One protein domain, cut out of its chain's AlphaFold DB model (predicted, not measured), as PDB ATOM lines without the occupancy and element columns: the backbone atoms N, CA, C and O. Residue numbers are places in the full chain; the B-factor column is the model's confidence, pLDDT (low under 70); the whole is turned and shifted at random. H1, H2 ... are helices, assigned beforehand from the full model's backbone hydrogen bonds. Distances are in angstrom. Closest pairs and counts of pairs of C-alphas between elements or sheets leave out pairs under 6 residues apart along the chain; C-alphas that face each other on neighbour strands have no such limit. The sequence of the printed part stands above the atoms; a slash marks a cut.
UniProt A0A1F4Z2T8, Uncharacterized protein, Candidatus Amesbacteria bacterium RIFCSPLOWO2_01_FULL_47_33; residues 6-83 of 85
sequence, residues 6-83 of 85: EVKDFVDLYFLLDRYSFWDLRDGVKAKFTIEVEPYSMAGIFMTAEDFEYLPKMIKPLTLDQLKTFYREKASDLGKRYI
ATOM      1  N   GLU A   6      -1.005  -4.739 -31.524       89.25
ATOM      2  CA  GLU A   6      -1.038  -6.125 -31.980       89.25
ATOM      3  C   GLU A   6      -2.229  -6.337 -32.911       89.25
ATOM      4  O   GLU A   6      -3.337  -5.869 -32.650       89.25
ATOM      5  N   VAL A   7      -2.028  -7.101 -33.989       94.50
ATOM      6  CA  VAL A   7      -3.093  -7.378 -34.967       94.50
ATOM      7  C   VAL A   7      -4.343  -7.988 -34.320       94.50
ATOM      8  O   VAL A   7      -5.460  -7.714 -34.753       94.50
ATOM      9  N   LYS A   8      -4.181  -8.761 -33.235       94.81
ATOM     10  CA  LYS A   8      -5.305  -9.341 -32.489       94.81
ATOM     11  C   LYS A   8      -6.237  -8.267 -31.911       94.81
ATOM     12  O   LYS A   8      -7.445  -8.447 -31.957       94.81
ATOM     13  N   ASP A   9      -5.695  -7.138 -31.447       94.69
ATOM     14  CA  ASP A   9      -6.490  -6.075 -30.824       94.69
ATOM     15  C   ASP A   9      -7.360  -5.373 -31.874       94.69
ATOM     16  O   ASP A   9      -8.507  -5.014 -31.613       94.69
ATOM     17  N   PHE A  10      -6.847  -5.250 -33.102       96.38
ATOM     18  CA  PHE A  10      -7.597  -4.731 -34.244       96.38
ATOM     19  C   PHE A  10      -8.666  -5.716 -34.712       96.38
ATOM     20  O   PHE A  10      -9.753  -5.299 -35.104       96.38
ATOM     21  N   VAL A  11      -8.399  -7.018 -34.659       97.12
ATOM     22  CA  VAL A  11      -9.413  -8.035 -34.958       97.12
ATOM     23  C   VAL A  11     -10.538  -8.006 -33.920       97.12
ATOM     24  O   VAL A  11     -11.711  -7.994 -34.293       97.12
ATOM     25  N   ASP A  12     -10.210  -7.936 -32.631       96.06
ATOM     26  CA  ASP A  12     -11.210  -7.855 -31.564       96.06
ATOM     27  C   ASP A  12     -12.059  -6.586 -31.705       96.06
ATOM     28  O   ASP A  12     -13.294  -6.638 -31.695       96.06
ATOM     29  N   LEU A  13     -11.405  -5.442 -31.920       96.62
ATOM     30  CA  LEU A  13     -12.084  -4.166 -32.095       96.62
ATOM     31  C   LEU A  13     -12.924  -4.115 -33.384       96.62
ATOM     32  O   LEU A  13     -13.990  -3.502 -33.371       96.62
ATOM     33  N   TYR A  14     -12.525  -4.808 -34.456       97.31
ATOM     34  CA  TYR A  14     -13.303  -4.914 -35.699       97.31
ATOM     35  C   TYR A  14     -14.690  -5.505 -35.421       97.31
ATOM     36  O   TYR A  14     -15.706  -4.930 -35.806       97.31
ATOM     37  N   PHE A  15     -14.746  -6.606 -34.666       96.50
ATOM     38  CA  PHE A  15     -16.018  -7.241 -34.316       96.50
ATOM     39  C   PHE A  15     -16.822  -6.466 -33.267       96.50
ATOM     40  O   PHE A  15     -18.045  -6.599 -33.219       96.50
ATOM     41  N   LEU A  16     -16.173  -5.664 -32.421       96.75
ATOM     42  CA  LEU A  16     -16.886  -4.757 -31.519       96.75
ATOM     43  C   LEU A  16     -17.522  -3.595 -32.286       96.75
ATOM     44  O   LEU A  16     -18.672  -3.253 -32.017       96.75
ATOM     45  N   LEU A  17     -16.811  -3.027 -33.260       95.69
ATOM     46  CA  LEU A  17     -17.281  -1.905 -34.075       95.69
ATOM     47  C   LEU A  17     -18.366  -2.283 -35.100       95.69
ATOM     48  O   LEU A  17     -18.982  -1.394 -35.687       95.69
ATOM     49  N   ASP A  18     -18.613  -3.578 -35.306       90.25
ATOM     50  CA  ASP A  18     -19.796  -4.099 -36.008       90.25
ATOM     51  C   ASP A  18     -21.081  -3.936 -35.172       90.25
ATOM     52  O   ASP A  18     -22.178  -3.786 -35.704       90.25
ATOM     53  N   ARG A  19     -20.953  -3.926 -33.839       94.75
ATOM     54  CA  ARG A  19     -22.087  -3.877 -32.900       94.75
ATOM     55  C   ARG A  19     -22.268  -2.524 -32.228       94.75
ATOM     56  O   ARG A  19     -23.382  -2.175 -31.853       94.75
ATOM     57  N   TYR A  20     -21.173  -1.800 -32.046       96.69
ATOM     58  CA  TYR A  20     -21.121  -0.543 -31.315       96.69
ATOM     59  C   TYR A  20     -20.495   0.533 -32.188       96.69
ATOM     60  O   TYR A  20     -19.547   0.279 -32.932       96.69
ATOM     61  N   SER A  21     -20.979   1.767 -32.078       95.25
ATOM     62  CA  SER A  21     -20.276   2.881 -32.697       95.25
ATOM     63  C   SER A  21     -18.965   3.159 -31.955       95.25
ATOM     64  O   SER A  21     -18.795   2.828 -30.780       95.25
ATOM     65  N   PHE A  22     -18.033   3.834 -32.632       95.06
ATOM     66  CA  PHE A  22     -16.824   4.345 -31.983       95.06
ATOM     67  C   PHE A  22     -17.154   5.175 -30.730       95.06
ATOM     68  O   PHE A  22     -16.455   5.079 -29.726       95.06
ATOM     69  N   TRP A  23     -18.231   5.966 -30.779       95.12
ATOM     70  CA  TRP A  23     -18.641   6.840 -29.680       95.12
ATOM     71  C   TRP A  23     -19.160   6.048 -28.481       95.12
ATOM     72  O   TRP A  23     -18.787   6.369 -27.357       95.12
ATOM     73  N   ASP A  24     -19.911   4.969 -28.717       96.69
ATOM     74  CA  ASP A  24     -20.379   4.078 -27.648       96.69
ATOM     75  C   ASP A  24     -19.194   3.433 -26.917       96.69
ATOM     76  O   ASP A  24     -19.132   3.428 -25.687       96.69
ATOM     77  N   LEU A  25     -18.210   2.930 -27.675       96.56
ATOM     78  CA  LEU A  25     -17.005   2.332 -27.097       96.56
ATOM     79  C   LEU A  25     -16.155   3.369 -26.356       96.56
ATOM     80  O   LEU A  25     -15.686   3.093 -25.254       96.56
ATOM     81  N   ARG A  26     -15.986   4.568 -26.925       95.56
ATOM     82  CA  ARG A  26     -15.266   5.686 -26.297       95.56
ATOM     83  C   ARG A  26     -15.882   6.048 -24.949       95.56
ATOM     84  O   ARG A  26     -15.167   6.164 -23.955       95.56
ATOM     85  N   ASP A  27     -17.200   6.209 -24.911       96.75
ATOM     86  CA  ASP A  27     -17.914   6.601 -23.701       96.75
ATOM     87  C   ASP A  27     -17.876   5.468 -22.661       96.75
ATOM     88  O   ASP A  27     -17.664   5.726 -21.474       96.75
ATOM     89  N   GLY A  28     -17.941   4.205 -23.100       96.81
ATOM     90  CA  GLY A  28     -17.730   3.035 -22.246       96.81
ATOM     91  C   GLY A  28     -16.322   2.957 -21.643       96.81
ATOM     92  O   GLY A  28     -16.175   2.676 -20.451       96.81
ATOM     93  N   VAL A  29     -15.278   3.253 -22.426       96.00
ATOM     94  CA  VAL A  29     -13.888   3.329 -21.941       96.00
ATOM     95  C   VAL A  29     -13.739   4.444 -20.908       96.00
ATOM     96  O   VAL A  29     -13.175   4.208 -19.837       96.00
ATOM     97  N   LYS A  30     -14.304   5.628 -21.176       96.88
ATOM     98  CA  LYS A  30     -14.294   6.755 -20.236       96.88
ATOM     99  C   LYS A  30     -15.003   6.412 -18.930       96.88
ATOM    100  O   LYS A  30     -14.460   6.673 -17.862       96.88
ATOM    101  N   ALA A  31     -16.176   5.788 -18.998       97.69
ATOM    102  CA  ALA A  31     -16.933   5.404 -17.812       97.69
ATOM    103  C   ALA A  31     -16.214   4.332 -16.977       97.69
ATOM    104  O   ALA A  31     -16.180   4.423 -15.754       97.69
ATOM    105  N   LYS A  32     -15.627   3.320 -17.628       97.31
ATOM    106  CA  LYS A  32     -15.023   2.172 -16.939       97.31
ATOM    107  C   LYS A  32     -13.620   2.446 -16.407       97.31
ATOM    108  O   LYS A  32     -13.267   1.950 -15.342       97.31
ATOM    109  N   PHE A  33     -12.813   3.177 -17.169       96.12
ATOM    110  CA  PHE A  33     -11.386   3.345 -16.894       96.12
ATOM    111  C   PHE A  33     -10.992   4.797 -16.612       96.12
ATOM    112  O   PHE A  33      -9.834   5.049 -16.299       96.12
ATOM    113  N   THR A  34     -11.921   5.753 -16.738       96.12
ATOM    114  CA  THR A  34     -11.636   7.196 -16.602       96.12
ATOM    115  C   THR A  34     -10.582   7.677 -17.610       96.12
ATOM    116  O   THR A  34      -9.875   8.655 -17.386       96.12
ATOM    117  N   ILE A  35     -10.489   6.989 -18.752       94.06
ATOM    118  CA  ILE A  35      -9.581   7.325 -19.850       94.06
ATOM    119  C   ILE A  35     -10.372   8.051 -20.931       94.06
ATOM    120  O   ILE A  35     -11.378   7.545 -21.429       94.06
ATOM    121  N   GLU A  36      -9.901   9.233 -21.317       93.81
ATOM    122  CA  GLU A  36     -10.432   9.944 -22.472       93.81
ATOM    123  C   GLU A  36      -9.726   9.476 -23.741       93.81
ATOM    124  O   GLU A  36      -8.501   9.500 -23.841       93.81
ATOM    125  N   VAL A  37     -10.518   9.025 -24.710       92.69
ATOM    126  CA  VAL A  37     -10.020   8.564 -26.001       92.69
ATOM    127  C   VAL A  37     -10.295   9.649 -27.035       92.69
ATOM    128  O   VAL A  37     -11.445   9.935 -27.379       92.69
ATOM    129  N   GLU A  38      -9.219  10.274 -27.501       92.50
ATOM    130  CA  GLU A  38      -9.279  11.398 -28.427       92.50
ATOM    131  C   GLU A  38      -9.473  10.885 -29.878       92.50
ATOM    132  O   GLU A  38      -8.701  10.033 -30.337       92.50
ATOM    133  N   PRO A  39     -10.522  11.331 -30.604       92.12
ATOM    134  CA  PRO A  39     -10.864  10.794 -31.925       92.12
ATOM    135  C   PRO A  39      -9.778  10.927 -32.996       92.12
ATOM    136  O   PRO A  39      -9.621  10.009 -33.800       92.12
ATOM    137  N   TYR A  40      -9.042  12.039 -33.036       90.19
ATOM    138  CA  TYR A  40      -7.988  12.253 -34.030       90.19
ATOM    139  C   TYR A  40      -6.811  11.288 -33.813       90.19
ATOM    140  O   TYR A  40      -6.339  10.641 -34.747       90.19
ATOM    141  N   SER A  41      -6.416  11.096 -32.558       90.44
ATOM    142  CA  SER A  41      -5.399  10.134 -32.130       90.44
ATOM    143  C   SER A  41      -5.817   8.702 -32.476       90.44
ATOM    144  O   SER A  41      -5.015   7.926 -32.997       90.44
ATOM    145  N   MET A  42      -7.096   8.363 -32.276       92.88
ATOM    146  CA  MET A  42      -7.641   7.063 -32.678       92.88
ATOM    147  C   MET A  42      -7.672   6.857 -34.189       92.88
ATOM    148  O   MET A  42      -7.411   5.747 -34.643       92.88
ATOM    149  N   ALA A  43      -7.950   7.900 -34.974       93.94
ATOM    150  CA  ALA A  43      -7.850   7.813 -36.426       93.94
ATOM    151  C   ALA A  43      -6.414   7.465 -36.856       93.94
ATOM    152  O   ALA A  43      -6.230   6.607 -37.717       93.94
ATOM    153  N   GLY A  44      -5.404   8.056 -36.206       92.62
ATOM    154  CA  GLY A  44      -3.997   7.699 -36.412       92.62
ATOM    155  C   GLY A  44      -3.697   6.234 -36.085       92.62
ATOM    156  O   GLY A  44      -3.049   5.557 -36.876       92.62
ATOM    157  N   ILE A  45      -4.229   5.720 -34.970       93.19
ATOM    158  CA  ILE A  45      -4.097   4.302 -34.595       93.19
ATOM    159  C   ILE A  45      -4.771   3.395 -35.632       93.19
ATOM    160  O   ILE A  45      -4.191   2.400 -36.042       93.19
ATOM    161  N   PHE A  46      -5.969   3.727 -36.112       95.50
ATOM    162  CA  PHE A  46      -6.648   2.924 -37.134       95.50
ATOM    163  C   PHE A  46      -5.848   2.825 -38.437       95.50
ATOM    164  O   PHE A  46      -5.816   1.758 -39.047       95.50
ATOM    165  N   MET A  47      -5.143   3.887 -38.828       95.31
ATOM    166  CA  MET A  47      -4.293   3.867 -40.021       95.31
ATOM    167  C   MET A  47      -3.103   2.907 -39.910       95.31
ATOM    168  O   MET A  47      -2.627   2.438 -40.940       95.31
ATOM    169  N   THR A  48      -2.652   2.534 -38.704       95.06
ATOM    170  CA  THR A  48      -1.556   1.556 -38.557       95.06
ATOM    171  C   THR A  48      -1.970   0.139 -38.962       95.06
ATOM    172  O   THR A  48      -1.118  -0.736 -39.070       95.06
ATOM    173  N   ALA A  49      -3.264  -0.119 -39.203       95.75
ATOM    174  CA  ALA A  49      -3.728  -1.404 -39.723       95.75
ATOM    175  C   ALA A  49      -3.160  -1.722 -41.119       95.75
ATOM    176  O   ALA A  49      -3.059  -2.893 -41.490       95.75
ATOM    177  N   GLU A  50      -2.777  -0.697 -41.888       96.31
ATOM    178  CA  GLU A  50      -2.163  -0.853 -43.213       96.31
ATOM    179  C   GLU A  50      -0.845  -1.634 -43.165       96.31
ATOM    180  O   GLU A  50      -0.533  -2.360 -44.112       96.31
ATOM    181  N   ASP A  51      -0.129  -1.556 -42.042       95.62
ATOM    182  CA  ASP A  51       1.179  -2.186 -41.851       95.62
ATOM    183  C   ASP A  51       1.076  -3.675 -41.484       95.62
ATOM    184  O   ASP A  51       2.086  -4.370 -41.378       95.62
ATOM    185  N   PHE A  52      -0.131  -4.208 -41.275       95.56
ATOM    186  CA  PHE A  52      -0.297  -5.626 -40.966       95.56
ATOM    187  C   PHE A  52      -0.046  -6.503 -42.192       95.56
ATOM    188  O   PHE A  52      -0.573  -6.258 -43.276       95.56
ATOM    189  N   GLU A  53       0.715  -7.577 -41.998       96.38
ATOM    190  CA  GLU A  53       1.068  -8.538 -43.054       96.38
ATOM    191  C   GLU A  53       0.366  -9.891 -42.883       96.38
ATOM    192  O   GLU A  53       0.350 -10.718 -43.792       96.38
ATOM    193  N   TYR A  54      -0.232 -10.130 -41.717       96.00
ATOM    194  CA  TYR A  54      -0.880 -11.390 -41.377       96.00
ATOM    195  C   TYR A  54      -2.096 -11.156 -40.481       96.00
ATOM    196  O   TYR A  54      -2.259 -10.086 -39.901       96.00
ATOM    197  N   LEU A  55      -2.933 -12.185 -40.345       96.88
ATOM    198  CA  LEU A  55      -3.984 -12.263 -39.333       96.88
ATOM    199  C   LEU A  55      -3.677 -13.396 -38.349       96.88
ATOM    200  O   LEU A  55      -3.032 -14.380 -38.728       96.88
ATOM    201  N   PRO A  56      -4.152 -13.303 -37.095       94.38
ATOM    202  CA  PRO A  56      -4.136 -14.444 -36.194       94.38
ATOM    203  C   PRO A  56      -5.024 -15.569 -36.745       94.38
ATOM    204  O   PRO A  56      -5.786 -15.393 -37.697       94.38
ATOM    205  N   LYS A  57      -4.957 -16.755 -36.132       95.75
ATOM    206  CA  LYS A  57      -5.837 -17.867 -36.509       95.75
ATOM    207  C   LYS A  57      -7.301 -17.480 -36.272       95.75
ATOM    208  O   LYS A  57      -7.727 -17.314 -35.132       95.75
ATOM    209  N   MET A  58      -8.067 -17.387 -37.355       96.44
ATOM    210  CA  MET A  58      -9.448 -16.911 -37.325       96.44
ATOM    211  C   MET A  58     -10.456 -18.054 -37.157       96.44
ATOM    212  O   MET A  58     -10.388 -19.061 -37.858       96.44
ATOM    213  N   ILE A  59     -11.417 -17.878 -36.242       94.50
ATOM    214  CA  ILE A  59     -12.612 -18.740 -36.126       94.50
ATOM    215  C   ILE A  59     -13.744 -18.188 -37.001       94.50
ATOM    216  O   ILE A  59     -14.447 -18.941 -37.669       94.50
ATOM    217  N   LYS A  60     -13.918 -16.861 -36.995       94.12
ATOM    218  CA  LYS A  60     -14.863 -16.153 -37.864       94.12
ATOM    219  C   LYS A  60     -14.145 -15.662 -39.122       94.12
ATOM    220  O   LYS A  60     -13.042 -15.139 -38.977       94.12
ATOM    221  N   PRO A  61     -14.742 -15.780 -40.320       95.88
ATOM    222  CA  PRO A  61     -14.116 -15.306 -41.550       95.88
ATOM    223  C   PRO A  61     -13.787 -13.812 -41.487       95.88
ATOM    224  O   PRO A  61     -14.655 -12.998 -41.179       95.88
ATOM    225  N   LEU A  62     -12.534 -13.480 -41.783       97.69
ATOM    226  CA  LEU A  62     -12.026 -12.123 -41.939       97.69
ATOM    227  C   LEU A  62     -10.741 -12.203 -42.761       97.69
ATOM    228  O   LEU A  62      -9.867 -13.012 -42.446       97.69
ATOM    229  N   THR A  63     -10.627 -11.394 -43.810       98.00
ATOM    230  CA  THR A  63      -9.386 -11.262 -44.579       98.00
ATOM    231  C   THR A  63      -8.611 -10.022 -44.153       98.00
ATOM    232  O   THR A  63      -9.164  -9.074 -43.590       98.00
ATOM    233  N   LEU A  64      -7.307 -10.025 -44.426       97.62
ATOM    234  CA  LEU A  64      -6.444  -8.890 -44.120       97.62
ATOM    235  C   LEU A  64      -6.904  -7.625 -44.865       97.62
ATOM    236  O   LEU A  64      -6.982  -6.557 -44.266       97.62
ATOM    237  N   ASP A  65      -7.307  -7.758 -46.130       98.19
ATOM    238  CA  ASP A  65      -7.818  -6.639 -46.932       98.19
ATOM    239  C   ASP A  65      -9.133  -6.070 -46.391       98.19
ATOM    240  O   ASP A  65      -9.331  -4.852 -46.406       98.19
ATOM    241  N   GLN A  66     -10.022  -6.929 -45.877       98.25
ATOM    242  CA  GLN A  66     -11.252  -6.492 -45.212       98.25
ATOM    243  C   GLN A  66     -10.933  -5.692 -43.948       98.25
ATOM    244  O   GLN A  66     -11.513  -4.627 -43.744       98.25
ATOM    245  N   LEU A  67      -9.987  -6.173 -43.134       98.00
ATOM    246  CA  LEU A  67      -9.542  -5.479 -41.927       98.00
ATOM    247  C   LEU A  67      -8.953  -4.100 -42.270       98.00
ATOM    248  O   LEU A  67      -9.378  -3.092 -41.704       98.00
ATOM    249  N   LYS A  68      -8.020  -4.038 -43.230       98.00
ATOM    250  CA  LYS A  68      -7.373  -2.788 -43.665       98.00
ATOM    251  C   LYS A  68      -8.381  -1.780 -44.203       98.00
ATOM    252  O   LYS A  68      -8.410  -0.634 -43.766       98.00
ATOM    253  N   THR A  69      -9.248  -2.222 -45.112       98.31
ATOM    254  CA  THR A  69     -10.268  -1.358 -45.721       98.31
ATOM    255  C   THR A  69     -11.223  -0.809 -44.668       98.31
ATOM    256  O   THR A  69     -11.461   0.397 -44.638       98.31
ATOM    257  N   PHE A  70     -11.682  -1.656 -43.746       97.75
ATOM    258  CA  PHE A  70     -12.545  -1.232 -42.649       97.75
ATOM    259  C   PHE A  70     -11.901  -0.129 -41.802       97.75
ATOM    260  O   PHE A  70     -12.516   0.910 -41.564       97.75
ATOM    261  N   TYR A  71     -10.655  -0.318 -41.360       97.38
ATOM    262  CA  TYR A  71      -9.996   0.668 -40.504       97.38
ATOM    263  C   TYR A  71      -9.645   1.964 -41.234       97.38
ATOM    264  O   TYR A  71      -9.790   3.038 -40.648       97.38
ATOM    265  N   ARG A  72      -9.285   1.893 -42.518       97.19
ATOM    266  CA  ARG A  72      -9.098   3.073 -43.373       97.19
ATOM    267  C   ARG A  72     -10.374   3.911 -43.464       97.19
ATOM    268  O   ARG A  72     -10.332   5.134 -43.324       97.19
ATOM    269  N   GLU A  73     -11.520   3.263 -43.659       96.44
ATOM    270  CA  GLU A  73     -12.824   3.931 -43.693       96.44
ATOM    271  C   GLU A  73     -13.170   4.556 -42.336       96.44
ATOM    272  O   GLU A  73     -13.510   5.740 -42.277       96.44
ATOM    273  N   LYS A  74     -12.986   3.821 -41.229       95.81
ATOM    274  CA  LYS A  74     -13.206   4.357 -39.873       95.81
ATOM    275  C   LYS A  74     -12.306   5.557 -39.569       95.81
ATOM    276  O   LYS A  74     -12.785   6.537 -38.998       95.81
ATOM    277  N   ALA A  75     -11.034   5.516 -39.964       95.06
ATOM    278  CA  ALA A  75     -10.111   6.636 -39.801       95.06
ATOM    279  C   ALA A  75     -10.573   7.868 -40.597       95.06
ATOM    280  O   ALA A  75     -10.611   8.978 -40.058       95.06
ATOM    281  N   SER A  76     -10.996   7.674 -41.853       93.62
ATOM    282  CA  SER A  76     -11.546   8.744 -42.696       93.62
ATOM    283  C   SER A  76     -12.799   9.372 -42.079       93.62
ATOM    284  O   SER A  76     -12.932  10.598 -42.042       93.62
ATOM    285  N   ASP A  77     -13.705   8.548 -41.552       92.25
ATOM    286  CA  ASP A  77     -14.942   9.004 -40.924       92.25
ATOM    287  C   ASP A  77     -14.687   9.829 -39.659       92.25
ATOM    288  O   ASP A  77     -15.336  10.862 -39.455       92.25
ATOM    289  N   LEU A  78     -13.727   9.416 -38.826       90.44
ATOM    290  CA  LEU A  78     -13.308  10.186 -37.653       90.44
ATOM    291  C   LEU A  78     -12.659  11.517 -38.060       90.44
ATOM    292  O   LEU A  78     -13.032  12.564 -37.525       90.44
ATOM    293  N   GLY A  79     -11.770  11.504 -39.058       83.56
ATOM    294  CA  GLY A  79     -11.104  12.707 -39.563       83.56
ATOM    295  C   GLY A  79     -12.074  13.742 -40.147       83.56
ATOM    296  O   GLY A  79     -12.008  14.923 -39.806       83.56
ATOM    297  N   LYS A  80     -13.045  13.313 -40.968       82.81
ATOM    298  CA  LYS A  80     -14.070  14.207 -41.547       82.81
ATOM    299  C   LYS A  80     -14.937  14.872 -40.484       82.81
ATOM    300  O   LYS A  80     -15.335  16.024 -40.649       82.81
ATOM    301  N   ARG A  81     -15.271  14.148 -39.411       74.56
ATOM    302  CA  ARG A  81     -16.077  14.684 -38.305       74.56
ATOM    303  C   ARG A  81     -15.305  15.700 -37.471       74.56
ATOM    304  O   ARG A  81     -15.930  16.622 -36.962       74.56
ATOM    305  N   TYR A  82     -13.983  15.559 -37.367       66.62
ATOM    306  CA  TYR A  82     -13.132  16.520 -36.668       66.62
ATOM    307  C   TYR A  82     -13.015  17.851 -37.425       66.62
ATOM    308  O   TYR A  82     -13.166  18.900 -36.820       66.62
ATOM    309  N   ILE A  83     -12.842  17.822 -38.754       61.53
ATOM    310  CA  ILE A  83     -12.728  19.045 -39.582       61.53
ATOM    311  C   ILE A  83     -14.043  19.850 -39.629       61.53
ATOM    312  O   ILE A  83     -14.030  21.054 -39.861       61.53
TER     313      ILE A  83
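This is residues 6 to 83 of the 85 residues of an uncharacterized protein of Candidatus Amesbacteria bacterium RIFCSPLOWO2_01_FULL_47_33 (UniProt A0A1F4Z2T8). H3 and H4 make a side-by-side helical hairpin, with H1 over its linked end and H2 off it, near H1. The printed part has 78 residues, with four named helices, H1 to H4 in order, and no named strand: all helix. It is compact, with radius of gyration of the C-alphas 12.7 A and spans 32 by 28 by 20 A.

H1, residues 7 to 17, meets H2, residues 22 to 33, only through their link. H3, residues 39 to 51, forms a hairpin with H4, residues 64 to 83, at 24 degrees; C-alphas 43 and 75, the closest, are 4.2 A apart. H1 touches H4 at residues 67 to 70 alone; the closest C-alphas, 14 and 67, are 7.3 A apart. Every O i to N i+4 pair is within hydrogen-bond range except in H3, 5 of 9.

H1 begins at C-alpha 7 (-3.093, -7.378, -34.967); H4, 29.0 A long, ends at C-alpha 83 (-12.728, 19.045, -39.582).

The printed part has no cut, one long link, residues 52 to 63, and pLDDT under 70 at residues 82 to 83.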